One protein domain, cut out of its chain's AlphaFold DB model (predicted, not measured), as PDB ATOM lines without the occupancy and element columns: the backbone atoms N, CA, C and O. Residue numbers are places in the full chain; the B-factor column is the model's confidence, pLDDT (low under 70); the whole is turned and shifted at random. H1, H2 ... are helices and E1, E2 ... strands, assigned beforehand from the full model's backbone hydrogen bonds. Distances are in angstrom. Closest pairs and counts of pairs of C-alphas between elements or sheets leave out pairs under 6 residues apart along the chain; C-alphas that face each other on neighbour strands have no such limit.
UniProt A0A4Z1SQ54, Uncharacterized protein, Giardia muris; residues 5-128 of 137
ATOM      1  N   VAL A   5     -41.870  15.886  11.896       96.94
ATOM      2  CA  VAL A   5     -41.152  15.905  10.613       96.94
ATOM      3  C   VAL A   5     -39.905  16.779  10.718       96.94
ATOM      4  O   VAL A   5     -39.982  17.917  11.176       96.94
ATOM      5  N   LEU A   6     -38.751  16.261  10.294       96.31
ATOM      6  CA  LEU A   6     -37.475  16.985  10.299       96.31
ATOM      7  C   LEU A   6     -36.738  16.775   8.977       96.31
ATOM      8  O   LEU A   6     -36.552  15.639   8.551       96.31
ATOM      9  N   LYS A   7     -36.243  17.853   8.365       96.94
ATOM     10  CA  LYS A   7     -35.342  17.772   7.210       96.94
ATOM     11  C   LYS A   7     -33.898  17.949   7.659       96.94
ATOM     12  O   LYS A   7     -33.588  18.897   8.374       96.94
ATOM     13  N   SER A   8     -33.012  17.039   7.262       94.88
ATOM     14  CA  SER A   8     -31.586  17.134   7.584       94.88
ATOM     15  C   SER A   8     -30.732  16.295   6.637       94.88
ATOM     16  O   SER A   8     -31.044  15.134   6.383       94.88
ATOM     17  N   ARG A   9     -29.626  16.874   6.146       93.19
ATOM     18  CA  ARG A   9     -28.583  16.188   5.352       93.19
ATOM     19  C   ARG A   9     -29.128  15.369   4.168       93.19
ATOM     20  O   ARG A   9     -28.712  14.232   3.967       93.19
ATOM     21  N   GLY A  10     -30.074  15.930   3.411       95.81
ATOM     22  CA  GLY A  10     -30.680  15.254   2.255       95.81
ATOM     23  C   GLY A  10     -31.688  14.157   2.616       95.81
ATOM     24  O   GLY A  10     -31.956  13.286   1.795       95.81
ATOM     25  N   TRP A  11     -32.239  14.177   3.831       98.06
ATOM     26  CA  TRP A  11     -33.281  13.260   4.290       98.06
ATOM     27  C   TRP A  11     -34.449  14.023   4.907       98.06
ATOM     28  O   TRP A  11     -34.252  15.043   5.571       98.06
ATOM     29  N   VAL A  12     -35.650  13.466   4.762       98.38
ATOM     30  CA  VAL A  12     -36.839  13.860   5.525       98.38
ATOM     31  C   VAL A  12     -37.178  12.734   6.491       98.38
ATOM     32  O   VAL A  12     -37.399  11.599   6.074       98.38
ATOM     33  N   PHE A  13     -37.181  13.042   7.781       97.94
ATOM     34  CA  PHE A  13     -37.448  12.120   8.876       97.94
ATOM     35  C   PHE A  13     -38.866  12.305   9.402       97.94
ATOM     36  O   PHE A  13     -39.335  13.433   9.522       97.94
ATOM     37  N   TYR A  14     -39.482  11.193   9.785       98.00
ATOM     38  CA  TYR A  14     -40.789  11.091  10.418       98.00
ATOM     39  C   TYR A  14     -40.614  10.277  11.693       98.00
ATOM     40  O   TYR A  14     -40.181   9.124  11.633       98.00
ATOM     41  N   THR A  15     -40.904  10.873  12.846       96.19
ATOM     42  CA  THR A  15     -40.659  10.228  14.142       96.19
ATOM     43  C   THR A  15     -41.806  10.447  15.112       96.19
ATOM     44  O   THR A  15     -42.425  11.512  15.111       96.19
ATOM     45  N   VAL A  16     -42.017   9.484  16.004       93.62
ATOM     46  CA  VAL A  16     -42.787   9.701  17.238       93.62
ATOM     47  C   VAL A  16     -41.873  10.390  18.270       93.62
ATOM     48  O   VAL A  16     -40.709   9.997  18.389       93.62
ATOM     49  N   PRO A  17     -42.327  11.425  19.001       87.62
ATOM     50  CA  PRO A  17     -41.534  12.025  20.076       87.62
ATOM     51  C   PRO A  17     -41.331  11.052  21.255       87.62
ATOM     52  O   PRO A  17     -42.148  10.168  21.490       87.62
ATOM     53  N   ASN A  18     -40.258  11.255  22.029       85.62
ATOM     54  CA  ASN A  18     -39.995  10.577  23.313       85.62
ATOM     55  C   ASN A  18     -39.911   9.037  23.267       85.62
ATOM     56  O   ASN A  18     -40.200   8.366  24.255       85.62
ATOM     57  N   ILE A  19     -39.495   8.469  22.137       83.88
ATOM     58  CA  ILE A  19     -39.235   7.030  22.010       83.88
ATOM     59  C   ILE A  19     -37.833   6.667  22.527       83.88
ATOM     60  O   ILE A  19     -36.885   7.425  22.289       83.88
ATOM     61  N   PRO A  20     -37.664   5.509  23.194       85.38
ATOM     62  CA  PRO A  20     -36.342   4.985  23.506       85.38
ATOM     63  C   PRO A  20     -35.504   4.813  22.231       85.38
ATOM     64  O   PRO A  20     -36.048   4.438  21.186       85.38
ATOM     65  N   PRO A  21     -34.186   5.064  22.291       87.19
ATOM     66  CA  PRO A  21     -33.316   4.815  21.153       87.19
ATOM     67  C   PRO A  21     -33.296   3.320  20.811       87.19
ATOM     68  O   PRO A  21     -33.371   2.465  21.695       87.19
ATOM     69  N   HIS A  22     -33.159   3.003  19.523       91.06
ATOM     70  CA  HIS A  22     -32.869   1.633  19.112       91.06
ATOM     71  C   HIS A  22     -31.468   1.223  19.578       91.06
ATOM     72  O   HIS A  22     -30.549   2.040  19.635       91.06
ATOM     73  N   ASP A  23     -31.314  -0.068  19.843       92.81
ATOM     74  CA  ASP A  23     -30.015  -0.699  20.065       92.81
ATOM     75  C   ASP A  23     -29.193  -0.597  18.762       92.81
ATOM     76  O   ASP A  23     -29.638  -1.088  17.717       92.81
ATOM     77  N   PRO A  24     -28.010   0.041  18.780       88.69
ATOM     78  CA  PRO A  24     -27.195   0.245  17.585       88.69
ATOM     79  C   PRO A  24     -26.797  -1.033  16.837       88.69
ATOM     80  O   PRO A  24     -26.509  -0.945  15.635       88.69
ATOM     81  N   ASP A  25     -26.766  -2.182  17.518       90.44
ATOM     82  CA  ASP A  25     -26.363  -3.474  16.952       90.44
ATOM     83  C   ASP A  25     -27.542  -4.303  16.437       90.44
ATOM     84  O   ASP A  25     -27.355  -5.231  15.643       90.44
ATOM     85  N   LYS A  26     -28.763  -3.933  16.830       94.12
ATOM     86  CA  LYS A  26     -30.004  -4.588  16.399       94.12
ATOM     87  C   LYS A  26     -30.828  -3.730  15.441       94.12
ATOM     88  O   LYS A  26     -31.656  -4.277  14.708       94.12
ATOM     89  N   SER A  27     -30.582  -2.422  15.399       96.25
ATOM     90  CA  SER A  27     -31.275  -1.490  14.512       96.25
ATOM     91  C   SER A  27     -31.008  -1.816  13.046       96.25
ATOM     92  O   SER A  27     -29.866  -1.975  12.599       96.25
ATOM     93  N   GLY A  28     -32.079  -1.845  12.266       97.19
ATOM     94  CA  GLY A  28     -32.015  -1.932  10.818       97.19
ATOM     95  C   GLY A  28     -33.244  -1.323  10.169       97.19
ATOM     96  O   GLY A  28     -34.067  -0.680  10.823       97.19
ATOM     97  N   LYS A  29     -33.361  -1.513   8.855       97.88
ATOM     98  CA  LYS A  29     -34.446  -0.935   8.066       97.88
ATOM     99  C   LYS A  29     -34.977  -1.875   6.989       97.88
ATOM    100  O   LYS A  29     -34.210  -2.553   6.299       97.88
ATOM    101  N   TRP A  30     -36.292  -1.836   6.794       98.56
ATOM    102  CA  TRP A  30     -36.902  -2.208   5.518       98.56
ATOM    103  C   TRP A  30     -36.828  -1.026   4.560       98.56
ATOM    104  O   TRP A  30     -36.929   0.124   4.989       98.56
ATOM    105  N   MET A  31     -36.642  -1.306   3.271       98.19
ATOM    106  CA  MET A  31     -36.442  -0.281   2.248       98.19
ATOM    107  C   MET A  31     -37.516  -0.359   1.168       98.19
ATOM    108  O   MET A  31     -37.844  -1.446   0.692       98.19
ATOM    109  N   TYR A  32     -38.007   0.802   0.751       98.31
ATOM    110  CA  TYR A  32     -38.891   0.979  -0.397       98.31
ATOM    111  C   TYR A  32     -38.263   1.991  -1.358       98.31
ATOM    112  O   TYR A  32     -37.918   3.094  -0.945       98.31
ATOM    113  N   PHE A  33     -38.088   1.613  -2.623       97.44
ATOM    114  CA  PHE A  33     -37.555   2.501  -3.659       97.44
ATOM    115  C   PHE A  33     -38.705   3.156  -4.415       97.44
ATOM    116  O   PHE A  33     -39.562   2.452  -4.954       97.44
ATOM    117  N   TRP A  34     -38.705   4.482  -4.460       97.75
ATOM    118  CA  TRP A  34     -39.827   5.293  -4.914       97.75
ATOM    119  C   TRP A  34     -39.395   6.295  -5.980       97.75
ATOM    120  O   TRP A  34     -38.241   6.714  -6.028       97.75
ATOM    121  N   THR A  35     -40.355   6.679  -6.815       97.50
ATOM    122  CA  THR A  35     -40.236   7.733  -7.838       97.50
ATOM    123  C   THR A  35     -41.354   8.770  -7.725       97.50
ATOM    124  O   THR A  35     -41.378   9.735  -8.476       97.50
ATOM    125  N   ASP A  36     -42.304   8.552  -6.811       97.81
ATOM    126  CA  ASP A  36     -43.388   9.476  -6.506       97.81
ATOM    127  C   ASP A  36     -43.158  10.053  -5.111       97.81
ATOM    128  O   ASP A  36     -43.245   9.357  -4.091       97.81
ATOM    129  N   ARG A  37     -42.819  11.342  -5.091       97.31
ATOM    130  CA  ARG A  37     -42.509  12.063  -3.865       97.31
ATOM    131  C   ARG A  37     -43.738  12.252  -2.974       97.31
ATOM    132  O   ARG A  37     -43.623  12.115  -1.761       97.31
ATOM    133  N   ALA A  38     -44.898  12.569  -3.544       97.69
ATOM    134  CA  ALA A  38     -46.104  12.786  -2.747       97.69
ATOM    135  C   ALA A  38     -46.522  11.477  -2.068       97.69
ATOM    136  O   ALA A  38     -46.751  11.445  -0.857       97.69
ATOM    137  N   PHE A  39     -46.484  10.378  -2.825       98.12
ATOM    138  CA  PHE A  39     -46.807   9.057  -2.307       98.12
ATOM    139  C   PHE A  39     -45.866   8.619  -1.178       98.12
ATOM    140  O   PHE A  39     -46.328   8.148  -0.140       98.12
ATOM    141  N   VAL A  40     -44.543   8.793  -1.319       98.56
ATOM    142  CA  VAL A  40     -43.619   8.382  -0.247       98.56
ATOM    143  C   VAL A  40     -43.803   9.208   1.031       98.56
ATOM    144  O   VAL A  40     -43.690   8.663   2.131       98.56
ATOM    145  N   GLU A  41     -44.125  10.499   0.912       98.25
ATOM    146  CA  GLU A  41     -44.405  11.341   2.074       98.25
ATOM    147  C   GLU A  41     -45.657  10.866   2.822       98.25
ATOM    148  O   GLU A  41     -45.649  10.817   4.055       98.25
ATOM    149  N   GLU A  42     -46.714  10.483   2.099       98.25
ATOM    150  CA  GLU A  42     -47.924   9.890   2.680       98.25
ATOM    151  C   GLU A  42     -47.623   8.559   3.367       98.25
ATOM    152  O   GLU A  42     -47.960   8.386   4.537       98.25
ATOM    153  N   VAL A  43     -46.908   7.656   2.690       98.56
ATOM    154  CA  VAL A  43     -46.532   6.345   3.237       98.56
ATOM    155  C   VAL A  43     -45.715   6.495   4.525       98.56
ATOM    156  O   VAL A  43     -45.984   5.802   5.510       98.56
ATOM    157  N   CYS A  44     -44.730   7.398   4.561       98.62
ATOM    158  CA  CYS A  44     -43.931   7.625   5.765       98.62
ATOM    159  C   CYS A  44     -44.761   8.232   6.907       98.62
ATOM    160  O   CYS A  44     -44.641   7.768   8.042       98.62
ATOM    161  N   LYS A  45     -45.626   9.220   6.634       98.12
ATOM    162  CA  LYS A  45     -46.529   9.795   7.650       98.12
ATOM    163  C   LYS A  45     -47.492   8.745   8.196       98.12
ATOM    164  O   LYS A  45     -47.666   8.649   9.410       98.12
ATOM    165  N   GLU A  46     -48.087   7.943   7.318       98.25
ATOM    166  CA  GLU A  46     -49.048   6.910   7.687       98.25
ATOM    167  C   GLU A  46     -48.403   5.847   8.575       98.25
ATOM    168  O   GLU A  46     -48.949   5.530   9.633       98.25
ATOM    169  N   ALA A  47     -47.201   5.380   8.216       98.31
ATOM    170  CA  ALA A  47     -46.469   4.387   8.992       98.31
ATOM    171  C   ALA A  47     -46.197   4.846  10.438       98.31
ATOM    172  O   ALA A  47     -46.300   4.042  11.365       98.31
ATOM    173  N   ILE A  48     -45.908   6.136  10.648       97.75
ATOM    174  CA  ILE A  48     -45.771   6.702  11.998       97.75
ATOM    175  C   ILE A  48     -47.134   6.858  12.666       97.75
ATOM    176  O   ILE A  48     -47.338   6.405  13.789       97.75
ATOM    177  N   SER A  49     -48.093   7.493  11.993       96.75
ATOM    178  CA  SER A  49     -49.376   7.857  12.604       96.75
ATOM    179  C   SER A  49     -50.181   6.642  13.085       96.75
ATOM    180  O   SER A  49     -50.843   6.739  14.124       96.75
ATOM    181  N   THR A  50     -50.056   5.510  12.379       96.31
ATOM    182  CA  THR A  50     -50.729   4.229  12.657       96.31
ATOM    183  C   THR A  50     -49.891   3.259  13.498       96.31
ATOM    184  O   THR A  50     -50.370   2.190  13.868       96.31
ATOM    185  N   GLY A  51     -48.652   3.623  13.845       95.69
ATOM    186  CA  GLY A  51     -47.785   2.814  14.704       95.69
ATOM    187  C   GLY A  51     -47.227   1.554  14.056       95.69
ATOM    188  O   GLY A  51     -46.973   0.566  14.747       95.69
ATOM    189  N   VAL A  52     -47.006   1.598  12.742       97.69
ATOM    190  CA  VAL A  52     -46.251   0.571  12.014       97.69
ATOM    191  C   VAL A  52     -44.775   0.621  12.412       97.69
ATOM    192  O   VAL A  52     -44.192  -0.422  12.697       97.69
ATOM    193  N   VAL A  53     -44.186   1.820  12.475       97.31
ATOM    194  CA  VAL A  53     -42.837   2.067  13.016       97.31
ATOM    195  C   VAL A  53     -42.801   3.373  13.801       97.31
ATOM    196  O   VAL A  53     -43.661   4.237  13.644       97.31
ATOM    197  N   SER A  54     -41.780   3.531  14.639       96.06
ATOM    198  CA  SER A  54     -41.521   4.759  15.395       96.06
ATOM    199  C   SER A  54     -40.640   5.759  14.634       96.06
ATOM    200  O   SER A  54     -40.668   6.955  14.937       96.06
ATOM    201  N   ILE A  55     -39.873   5.279  13.644       96.75
ATOM    202  CA  ILE A  55     -38.952   6.066  12.819       96.75
ATOM    203  C   ILE A  55     -39.056   5.614  11.358       96.75
ATOM    204  O   ILE A  55     -38.804   4.453  11.018       96.75
ATOM    205  N   ALA A  56     -39.345   6.565  10.475       98.19
ATOM    206  CA  ALA A  56     -39.249   6.410   9.033       98.19
ATOM    207  C   ALA A  56     -38.506   7.606   8.433       98.19
ATOM    208  O   ALA A  56     -38.489   8.699   9.002       98.19
ATOM    209  N   LYS A  57     -37.874   7.419   7.279       98.06
ATOM    210  CA  LYS A  57     -37.311   8.533   6.511       98.06
ATOM    211  C   LYS A  57     -37.319   8.231   5.029       98.06
ATOM    212  O   LYS A  57     -37.241   7.063   4.663       98.06
ATOM    213  N   HIS A  58     -37.278   9.255   4.195       98.69
ATOM    214  CA  HIS A  58     -36.959   9.097   2.778       98.69
ATOM    215  C   HIS A  58     -35.932  10.131   2.318       98.69
ATOM    216  O   HIS A  58     -35.712  11.145   2.990       98.69
ATOM    217  N   SER A  59     -35.272   9.853   1.192       98.25
ATOM    218  CA  SER A  59     -34.355  10.800   0.549       98.25
ATOM    219  C   SER A  59     -35.071  12.121   0.254       98.25
ATOM    220  O   SER A  59     -36.220  12.115  -0.189       98.25
ATOM    221  N   ASP A  60     -34.416  13.259   0.474       97.88
ATOM    222  CA  ASP A  60     -34.959  14.564   0.093       97.88
ATOM    223  C   ASP A  60     -34.627  14.887  -1.374       97.88
ATOM    224  O   ASP A  60     -33.795  15.740  -1.664       97.88
ATOM    225  N   ALA A  61     -35.225  14.128  -2.294       96.44
ATOM    226  CA  ALA A  61     -34.970  14.189  -3.736       96.44
ATOM    227  C   ALA A  61     -36.262  13.965  -4.557       96.44
ATOM    228  O   ALA A  61     -37.356  13.931  -3.983       96.44
ATOM    229  N   SER A  62     -36.144  13.856  -5.888       94.69
ATOM    230  CA  SER A  62     -37.247  13.537  -6.817       94.69
ATOM    231  C   SER A  62     -37.572  12.043  -6.890       94.69
ATOM    232  O   SER A  62     -38.711  11.674  -7.154       94.69
ATOM    233  N   ASP A  63     -36.584  11.195  -6.623       97.44
ATOM    234  CA  ASP A  63     -36.706   9.754  -6.430       97.44
ATOM    235  C   ASP A  63     -35.764   9.318  -5.296       97.44
ATOM    236  O   ASP A  63     -34.973  10.114  -4.773       97.44
ATOM    237  N   GLY A  64     -35.863   8.065  -4.859       97.50
ATOM    238  CA  GLY A  64     -34.891   7.532  -3.915       97.50
ATOM    239  C   GLY A  64     -35.387   6.347  -3.111       97.50
ATOM    240  O   GLY A  64     -36.068   5.455  -3.617       97.50
ATOM    241  N   VAL A  65     -34.994   6.318  -1.838       97.62
ATOM    242  CA  VAL A  65     -35.321   5.236  -0.908       97.62
ATOM    243  C   VAL A  65     -36.024   5.782   0.325       97.62
ATOM    244  O   VAL A  65     -35.662   6.834   0.852       97.62
ATOM    245  N   ALA A  66     -37.043   5.066   0.777       98.56
ATOM    246  CA  ALA A  66     -37.655   5.204   2.083       98.56
ATOM    247  C   ALA A  66     -37.194   4.056   2.976       98.56
ATOM    248  O   ALA A  66     -37.082   2.917   2.525       98.56
ATOM    249  N   CYS A  67     -36.904   4.358   4.234       98.50
ATOM    250  CA  CYS A  67     -36.411   3.422   5.232       98.50
ATOM    251  C   CYS A  67     -37.359   3.406   6.430       98.50
ATOM    252  O   CYS A  67     -37.673   4.468   6.968       98.50
ATOM    253  N   PHE A  68     -37.749   2.212   6.868       98.50
ATOM    254  CA  PHE A  68     -38.658   1.978   7.991       98.50
ATOM    255  C   PHE A  68     -37.899   1.190   9.047       98.50
ATOM    256  O   PHE A  68     -37.497   0.051   8.792       98.50
ATOM    257  N   TYR A  69     -37.630   1.834  10.179       97.88
ATOM    258  CA  TYR A  69     -36.670   1.352  11.161       97.88
ATOM    259  C   TYR A  69     -37.337   0.573  12.287       97.88
ATOM    260  O   TYR A  69     -38.380   0.974  12.800       97.88
ATOM    261  N   LEU A  70     -36.680  -0.509  12.692       97.38
ATOM    262  CA  LEU A  70     -37.038  -1.359  13.825       97.38
ATOM    263  C   LEU A  70     -35.822  -2.205  14.228       97.38
ATOM    264  O   LEU A  70     -34.765  -2.135  13.595       97.38
ATOM    265  N   GLN A  71     -35.973  -2.979  15.294       97.06
ATOM    266  CA  GLN A  71     -34.957  -3.906  15.788       97.06
ATOM    267  C   GLN A  71     -35.112  -5.262  15.091       97.06
ATOM    268  O   GLN A  71     -36.238  -5.709  14.892       97.06
ATOM    269  N   ILE A  72     -34.010  -5.935  14.750       96.62
ATOM    270  CA  ILE A  72     -34.031  -7.225  14.028       96.62
ATOM    271  C   ILE A  72     -34.752  -8.358  14.777       96.62
ATOM    272  O   ILE A  72     -35.215  -9.313  14.157       96.62
ATOM    273  N   ASP A  73     -34.822  -8.273  16.104       95.75
ATOM    274  CA  ASP A  73     -35.501  -9.229  16.978       95.75
ATOM    275  C   ASP A  73     -36.963  -8.847  17.285       95.75
ATOM    276  O   ASP A  73     -37.677  -9.628  17.916       95.75
ATOM    277  N   ASP A  74     -37.465  -7.710  16.781       96.50
ATOM    278  CA  ASP A  74     -38.874  -7.308  16.902       96.50
ATOM    279  C   ASP A  74     -39.747  -7.978  15.825       96.50
ATOM    280  O   ASP A  74     -40.255  -7.351  14.891       96.50
ATOM    281  N   PHE A  75     -39.929  -9.296  15.939       95.44
ATOM    282  CA  PHE A  75     -40.719 -10.078  14.977       95.44
ATOM    283  C   PHE A  75     -42.155  -9.557  14.806       95.44
ATOM    284  O   PHE A  75     -42.706  -9.618  13.703       95.44
ATOM    285  N   GLY A  76     -42.761  -9.026  15.875       97.25
ATOM    286  CA  GLY A  76     -44.086  -8.410  15.826       97.25
ATOM    287  C   GLY A  76     -44.095  -7.145  14.966       97.25
ATOM    288  O   GLY A  76     -44.946  -7.005  14.082       97.25
ATOM    289  N   GLY A  77     -43.116  -6.262  15.165       97.75
ATOM    290  CA  GLY A  77     -42.883  -5.086  14.330       97.75
ATOM    291  C   GLY A  77     -42.604  -5.449  12.874       97.75
ATOM    292  O   GLY A  77     -43.211  -4.873  11.971       97.75
ATOM    293  N   HIS A  78     -41.781  -6.471  12.615       98.50
ATOM    294  CA  HIS A  78     -41.527  -6.944  11.251       98.50
ATOM    295  C   HIS A  78     -42.820  -7.373  10.548       98.50
ATOM    296  O   HIS A  78     -43.055  -6.951   9.414       98.50
ATOM    297  N   LYS A  79     -43.695  -8.141  11.216       98.19
ATOM    298  CA  LYS A  79     -44.995  -8.531  10.643       98.19
ATOM    299  C   LYS A  79     -45.875  -7.312  10.339       98.19
ATOM    300  O   LYS A  79     -46.481  -7.277   9.269       98.19
ATOM    301  N   LYS A  80     -45.898  -6.290  11.206       98.31
ATOM    302  CA  LYS A  80     -46.632  -5.030  10.956       98.31
ATOM    303  C   LYS A  80     -46.106  -4.289   9.725       98.31
ATOM    304  O   LYS A  80     -46.900  -3.927   8.862       98.31
ATOM    305  N   VAL A  81     -44.788  -4.109   9.612       98.75
ATOM    306  CA  VAL A  81     -44.172  -3.432   8.453       98.75
ATOM    307  C   VAL A  81     -44.438  -4.200   7.166       98.75
ATOM    308  O   VAL A  81     -44.813  -3.603   6.161       98.75
ATOM    309  N   ILE A  82     -44.286  -5.523   7.193       98.69
ATOM    310  CA  ILE A  82     -44.524  -6.364   6.020       98.69
ATOM    311  C   ILE A  82     -45.989  -6.294   5.602       98.69
ATOM    312  O   ILE A  82     -46.266  -6.104   4.421       98.69
ATOM    313  N   ARG A  83     -46.929  -6.378   6.550       98.62
ATOM    314  CA  ARG A  83     -48.356  -6.243   6.246       98.62
ATOM    315  C   ARG A  83     -48.648  -4.890   5.599       98.62
ATOM    316  O   ARG A  83     -49.248  -4.856   4.532       98.62
ATOM    317  N   PHE A  84     -48.132  -3.814   6.188       98.75
ATOM    318  CA  PHE A  84     -48.249  -2.463   5.646       98.75
ATOM    319  C   PHE A  84     -47.681  -2.355   4.220       98.75
ATOM    320  O   PHE A  84     -48.323  -1.794   3.335       98.75
ATOM    321  N   PHE A  85     -46.514  -2.950   3.959       98.69
ATOM    322  CA  PHE A  85     -45.900  -2.968   2.629       98.69
ATOM    323  C   PHE A  85     -46.740  -3.735   1.605       98.69
ATOM    324  O   PHE A  85     -46.833  -3.303   0.458       98.69
ATOM    325  N   LEU A  86     -47.334  -4.866   1.994       98.31
ATOM    326  CA  LEU A  86     -48.197  -5.655   1.116       98.31
ATOM    327  C   LEU A  86     -49.500  -4.910   0.804       98.31
ATOM    328  O   LEU A  86     -49.859  -4.805  -0.366       98.31
ATOM    329  N   ASP A  87     -50.153  -4.343   1.822       98.06
ATOM    330  CA  ASP A  87     -51.415  -3.606   1.679       98.06
ATOM    331  C   ASP A  87     -51.256  -2.351   0.804       98.06
ATOM    332  O   ASP A  87     -52.153  -2.004   0.038       98.06
ATOM    333  N   LYS A  88     -50.090  -1.698   0.864       97.62
ATOM    334  CA  LYS A  88     -49.752  -0.519   0.050       97.62
ATOM    335  C   LYS A  88     -49.062  -0.849  -1.279       97.62
ATOM    336  O   LYS A  88     -48.717   0.065  -2.022       97.62
ATOM    337  N   GLY A  89     -48.819  -2.126  -1.584       97.00
ATOM    338  CA  GLY A  89     -48.149  -2.538  -2.823       97.00
ATOM    339  C   GLY A  89     -46.681  -2.097  -2.940       97.00
ATOM    340  O   GLY A  89     -46.170  -1.939  -4.046       97.00
ATOM    341  N   LEU A  90     -45.983  -1.905  -1.817       98.06
ATOM    342  CA  LEU A  90     -44.600  -1.402  -1.775       98.06
ATOM    343  C   LEU A  90     -43.560  -2.472  -2.132       98.06
ATOM    344  O   LEU A  90     -42.417  -2.152  -2.469       98.06
ATOM    345  N   VAL A  91     -43.939  -3.752  -2.077       97.75
ATOM    346  CA  VAL A  91     -43.089  -4.859  -2.529       97.75
ATOM    347  C   VAL A  91     -43.364  -5.135  -4.000       97.75
ATOM    348  O   VAL A  91     -44.442  -5.601  -4.374       97.75
ATOM    349  N   LYS A  92     -42.353  -4.904  -4.841       96.31
ATOM    350  CA  LYS A  92     -42.423  -5.244  -6.264       96.31
ATOM    351  C   LYS A  92     -42.701  -6.740  -6.449       96.31
ATOM    352  O   LYS A  92     -42.248  -7.584  -5.671       96.31
ATOM    353  N   LYS A  93     -43.376  -7.068  -7.547       96.81
ATOM    354  CA  LYS A  93     -43.574  -8.443  -8.011       96.81
ATOM    355  C   LYS A  93     -42.763  -8.692  -9.279       96.81
ATOM    356  O   LYS A  93     -42.546  -7.792 -10.087       96.81
ATOM    357  N   THR A  94     -42.307  -9.925  -9.440       96.62
ATOM    358  CA  THR A  94     -41.730 -10.448 -10.681       96.62
ATOM    359  C   THR A  94     -42.802 -10.560 -11.770       96.62
ATOM    360  O   THR A  94     -43.998 -10.512 -11.479       96.62
ATOM    361  N   LYS A  95     -42.391 -10.807 -13.023       95.69
ATOM    362  CA  LYS A  95     -43.329 -11.073 -14.133       95.69
ATOM    363  C   LYS A  95     -44.278 -12.251 -13.855       95.69
ATOM    364  O   LYS A  95     -45.401 -12.242 -14.331       95.69
ATOM    365  N   ALA A  96     -43.843 -13.229 -13.058       95.19
ATOM    366  CA  ALA A  96     -44.648 -14.383 -12.651       95.19
ATOM    367  C   ALA A  96     -45.571 -14.100 -11.444       95.19
ATOM    368  O   ALA A  96     -46.110 -15.028 -10.852       95.19
ATOM    369  N   GLY A  97     -45.700 -12.842 -11.007       95.62
ATOM    370  CA  GLY A  97     -46.568 -12.445  -9.894       95.62
ATOM    371  C   GLY A  97     -45.995 -12.691  -8.491       95.62
ATOM    372  O   GLY A  97     -46.584 -12.229  -7.516       95.62
ATOM    373  N   ARG A  98     -44.830 -13.343  -8.369       97.75
ATOM    374  CA  ARG A  98     -44.150 -13.574  -7.079       97.75
ATOM    375  C   ARG A  98     -43.536 -12.289  -6.529       97.75
ATOM    376  O   ARG A  98     -42.904 -11.563  -7.295       97.75
ATOM    377  N   PHE A  99     -43.646 -12.044  -5.228       98.31
ATOM    378  CA  PHE A  99     -42.972 -10.946  -4.532       98.31
ATOM    379  C   PHE A  99     -41.444 -11.092  -4.587       98.31
ATOM    380  O   PHE A  99     -40.911 -12.195  -4.441       98.31
ATOM    381  N   TYR A 100     -40.732  -9.978  -4.780       97.75
ATOM    382  CA  TYR A 100     -39.278  -9.955  -4.610       97.75
ATOM    383  C   TYR A 100     -38.906 -10.197  -3.144       97.75
ATOM    384  O   TYR A 100     -39.491  -9.600  -2.242       97.75
ATOM    385  N   ASP A 101     -37.891 -11.032  -2.913       97.12
ATOM    386  CA  ASP A 101     -37.403 -11.368  -1.573       97.12
ATOM    387  C   ASP A 101     -36.510 -10.257  -0.995       97.12
ATOM    388  O   ASP A 101     -35.287 -10.388  -0.886       97.12
ATOM    389  N   ILE A 102     -37.122  -9.111  -0.693       97.00
ATOM    390  CA  ILE A 102     -36.418  -7.959  -0.124       97.00
ATOM    391  C   ILE A 102     -35.797  -8.322   1.228       97.00
ATOM    392  O   ILE A 102     -36.313  -9.151   1.977       97.00
ATOM    393  N   SER A 103     -34.665  -7.694   1.540       96.69
ATOM    394  CA  SER A 103     -33.927  -7.932   2.780       96.69
ATOM    395  C   SER A 103     -34.109  -6.787   3.767       96.69
ATOM    396  O   SER A 103     -34.129  -5.615   3.382       96.69
ATOM    397  N   PHE A 104     -34.157  -7.134   5.046       97.44
ATOM    398  CA  PHE A 104     -33.946  -6.192   6.130       97.44
ATOM    399  C   PHE A 104     -32.448  -5.890   6.235       97.44
ATOM    400  O   PHE A 104     -31.632  -6.813   6.303       97.44
ATOM    401  N   LYS A 105     -32.072  -4.608   6.211       95.88
ATOM    402  CA  LYS A 105     -30.666  -4.188   6.243       95.88
ATOM    403  C   LYS A 105     -30.318  -3.589   7.597       95.88
ATOM    404  O   LYS A 105     -30.854  -2.540   7.955       95.88
ATOM    405  N   LEU A 106     -29.391  -4.222   8.315       95.75
ATOM    406  CA  LEU A 106     -28.894  -3.699   9.583       95.75
ATOM    407  C   LEU A 106     -28.066  -2.421   9.378       95.75
ATOM    408  O   LEU A 106     -27.394  -2.220   8.355       95.75
ATOM    409  N   ASP A 107     -28.092  -1.541  10.374       92.38
ATOM    410  CA  ASP A 107     -27.305  -0.310  10.341       92.38
ATOM    411  C   ASP A 107     -25.803  -0.591  10.472       92.38
ATOM    412  O   ASP A 107     -25.012   0.105   9.836       92.38
ATOM    413  N   ASN A 108     -25.388  -1.630  11.204       90.19
ATOM    414  CA  ASN A 108     -23.977  -2.030  11.273       90.19
ATOM    415  C   ASN A 108     -23.421  -2.450   9.899       90.19
ATOM    416  O   ASN A 108     -22.339  -2.004   9.534       90.19
ATOM    417  N   GLN A 109     -24.198  -3.168   9.086       88.06
ATOM    418  CA  GLN A 109     -23.845  -3.511   7.704       88.06
ATOM    419  C   GLN A 109     -23.725  -2.258   6.832       88.06
ATOM    420  O   GLN A 109     -22.841  -2.145   5.988       88.06
ATOM    421  N   THR A 110     -24.600  -1.272   7.057       86.69
ATOM    422  CA  THR A 110     -24.523   0.029   6.375       86.69
ATOM    423  C   THR A 110     -23.235   0.772   6.753       86.69
ATOM    424  O   THR A 110     -22.563   1.298   5.868       86.69
ATOM    425  N   ARG A 111     -22.869   0.789   8.044       87.44
ATOM    426  CA  ARG A 111     -21.632   1.410   8.557       87.44
ATOM    427  C   ARG A 111     -20.370   0.694   8.072       87.44
ATOM    428  O   ARG A 111     -19.380   1.358   7.795       87.44
ATOM    429  N   ALA A 112     -20.424  -0.628   7.933       88.81
ATOM    430  CA  ALA A 112     -19.330  -1.455   7.429       88.81
ATOM    431  C   ALA A 112     -19.167  -1.402   5.898       88.81
ATOM    432  O   ALA A 112     -18.253  -2.018   5.360       88.81
ATOM    433  N   GLY A 113     -20.039  -0.684   5.177       86.31
ATOM    434  CA  GLY A 113     -19.961  -0.605   3.718       86.31
ATOM    435  C   GLY A 113     -20.407  -1.885   3.000       86.31
ATOM    436  O   GLY A 113     -20.035  -2.103   1.850       86.31
ATOM    437  N   GLU A 114     -21.215  -2.734   3.639       89.88
ATOM    438  CA  GLU A 114     -21.712  -3.971   3.032       89.88
ATOM    439  C   GLU A 114     -22.819  -3.666   2.009       89.88
ATOM    440  O   GLU A 114     -23.986  -3.414   2.347       89.88
ATOM    441  N   TYR A 115     -22.448  -3.685   0.731       85.81
ATOM    442  CA  TYR A 115     -23.327  -3.527  -0.429       85.81
ATOM    443  C   TYR A 115     -22.962  -4.560  -1.506       85.81
ATOM    444  O   TYR A 115     -21.878  -5.142  -1.464       85.81
ATOM    445  N   GLY A 116     -23.864  -4.784  -2.469       85.62
ATOM    446  CA  GLY A 116     -23.641  -5.740  -3.560       85.62
ATOM    447  C   GLY A 116     -23.345  -7.146  -3.037       85.62
ATOM    448  O   GLY A 116     -24.040  -7.626  -2.141       85.62
ATOM    449  N   ASP A 117     -22.282  -7.763  -3.548       83.44
ATOM    450  CA  ASP A 117     -21.871  -9.133  -3.198       83.44
ATOM    451  C   ASP A 117     -21.459  -9.294  -1.727       83.44
ATOM    452  O   ASP A 117     -21.551 -10.384  -1.158       83.44
ATOM    453  N   ASN A 118     -21.064  -8.198  -1.072       77.50
ATOM    454  CA  ASN A 118     -20.690  -8.199   0.341       77.50
ATOM    455  C   ASN A 118     -21.909  -8.138   1.273       77.50
ATOM    456  O   ASN A 118     -21.778  -8.369   2.474       77.50
ATOM    457  N   PHE A 119     -23.103  -7.834   0.752       86.19
ATOM    458  CA  PHE A 119     -24.313  -7.761   1.560       86.19
ATOM    459  C   PHE A 119     -24.959  -9.138   1.740       86.19
ATOM    460  O   PHE A 119     -25.434  -9.765   0.792       86.19
ATOM    461  N   LYS A 120     -25.083  -9.568   2.999       83.69
ATOM    462  CA  LYS A 120     -25.832 -10.773   3.376       83.69
ATOM    463  C   LYS A 120     -27.065 -10.395   4.191       83.69
ATOM    464  O   LYS A 120     -26.968 -10.070   5.374       83.69
ATOM    465  N   GLY A 121     -28.236 -10.450   3.556       82.06
ATOM    466  CA  GLY A 121     -29.524 -10.244   4.222       82.06
ATOM    467  C   GLY A 121     -29.843 -11.397   5.172       82.06
ATOM    468  O   GLY A 121     -30.273 -12.453   4.712       82.06
ATOM    469  N   ARG A 122     -29.617 -11.186   6.478       87.88
ATOM    470  CA  ARG A 122     -29.883 -12.170   7.550       87.88
ATOM    471  C   ARG A 122     -31.371 -12.440   7.747       87.88
ATOM    472  O   ARG A 122     -31.751 -13.540   8.126       87.88
ATOM    473  N   LEU A 123     -32.187 -11.424   7.494       95.12
ATOM    474  CA  LEU A 123     -33.633 -11.470   7.599       95.12
ATOM    475  C   LEU A 123     -34.230 -10.941   6.292       95.12
ATOM    476  O   LEU A 123     -33.830  -9.889   5.788       95.12
ATOM    477  N   ARG A 124     -35.160 -11.699   5.721       97.25
ATOM    478  CA  ARG A 124     -35.754 -11.477   4.405       97.25
ATOM    479  C   ARG A 124     -37.263 -11.645   4.447       97.25
ATOM    480  O   ARG A 124     -37.812 -12.227   5.381       97.25
ATOM    481  N   LEU A 125     -37.938 -11.148   3.419       97.81
ATOM    482  CA  LEU A 125     -39.388 -11.253   3.293       97.81
ATOM    483  C   LEU A 125     -39.864 -12.718   3.319       97.81
ATOM    484  O   LEU A 125     -40.849 -13.041   3.982       97.81
ATOM    485  N   SER A 126     -39.115 -13.618   2.682       97.44
ATOM    486  CA  SER A 126     -39.366 -15.062   2.660       97.44
ATOM    487  C   SER A 126     -39.323 -15.734   4.035       97.44
ATOM    488  O   SER A 126     -39.871 -16.829   4.186       97.44
ATOM    489  N   ASN A 127     -38.730 -15.100   5.054       97.00
ATOM    490  CA  ASN A 127     -38.808 -15.592   6.430       97.00
ATOM    491  C   ASN A 127     -40.205 -15.402   7.045       97.00
ATOM    492  O   ASN A 127     -40.548 -16.131   7.967       97.00
ATOM    493  N   PHE A 128     -41.012 -14.465   6.535       98.19
ATOM    494  CA  PHE A 128     -42.309 -14.102   7.115       98.19
ATOM    495  C   PHE A 128     -43.507 -14.517   6.274       98.19
ATOM    496  O   PHE A 128     -44.565 -14.773   6.841       98.19
TER     497      PHE A 128
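This is residues 5 to 128 of the 137 residues of an uncharacterized protein of Giardia muris (UniProt A0A4Z1SQ54). A strongly twisted sheet of six strands has two helices, H1 and H2, covering one face, while the short helix H3 only grazes the sheet. After H3 the printed part folds back, and residues 123 to 124 pair beside E6, at one edge of the sheet. The printed part has 124 residues with three named helices and six named strands, in the order E1 E2 E3 H1 E4 E5 H2 E6 H3; the sheet runs E1 E2 E4 E5 E3 E6, antiparallel throughout, and the class is mixed, helices and strands. It is compact, with a radius of gyration of the C-alphas of 14.0 A and spans of 39 by 32 by 27 A.

E1, residues 5 to 8, an edge strand, forms a hairpin with E2, residues 11 to 15; N 6 and O 13 are 3.0 A apart, within hydrogen-bond range. E4, residues 55 to 59, is the next neighbour of E2, with N 14 and O 56 at 2.8 A. E4 forms a hairpin with E5, residues 64 to 71, with N 67 and O 57 at 2.8 A. E5 neighbours E3, residues 27 to 34, with N 66 and O 32 at 2.8 A. E6, residues 103 to 106, is the other edge strand, with N 29 and O 105 at 2.9 A. H1, residues 37 to 49, runs along the strands over E4 at a height over the sheet of 8.1 A; their closest C-alphas are those of Cys 44 and Ala 56, 5.8 A apart. H2, residues 75 to 87, is on the same face, over E5 and E3, at a height of 10.2 A; its closest C-alphas to E5 are those of Gly 77 and Leu 70, 7.0 A apart. H1 and H2 are close but not clearly touching, the C-alphas of Ala 47 and Phe 84 being closest at 7.8 A; they run opposite ways at a tilt of 38 degrees, only just steep. E3, H1, E4 and E5, H2, E6 are split strand-helix-strand units, two strands running the same way with another between them in the sheet, each with a right-handed crossover. H3, residues 107 to 111, is apart from H1 and H2. In H1, H2 and H3 every O i to N i+4 pair is within hydrogen-bond range.

E1 begins at C-alpha 5, (-41.152, 15.905, 10.613). E3 is 22.3 A long, E5 22.8 A, and H1 and H2 18.3 A each. H3 ends at C-alpha 111, (-21.632, 1.410, 8.557).

The C-alphas of Asn 18 and Ala 96 are the two farthest apart, at 44.0 A. The links from E2 to E3 and from H2 to E6 are long. The printed part has no cut, and no printed residue has a pLDDT under 70.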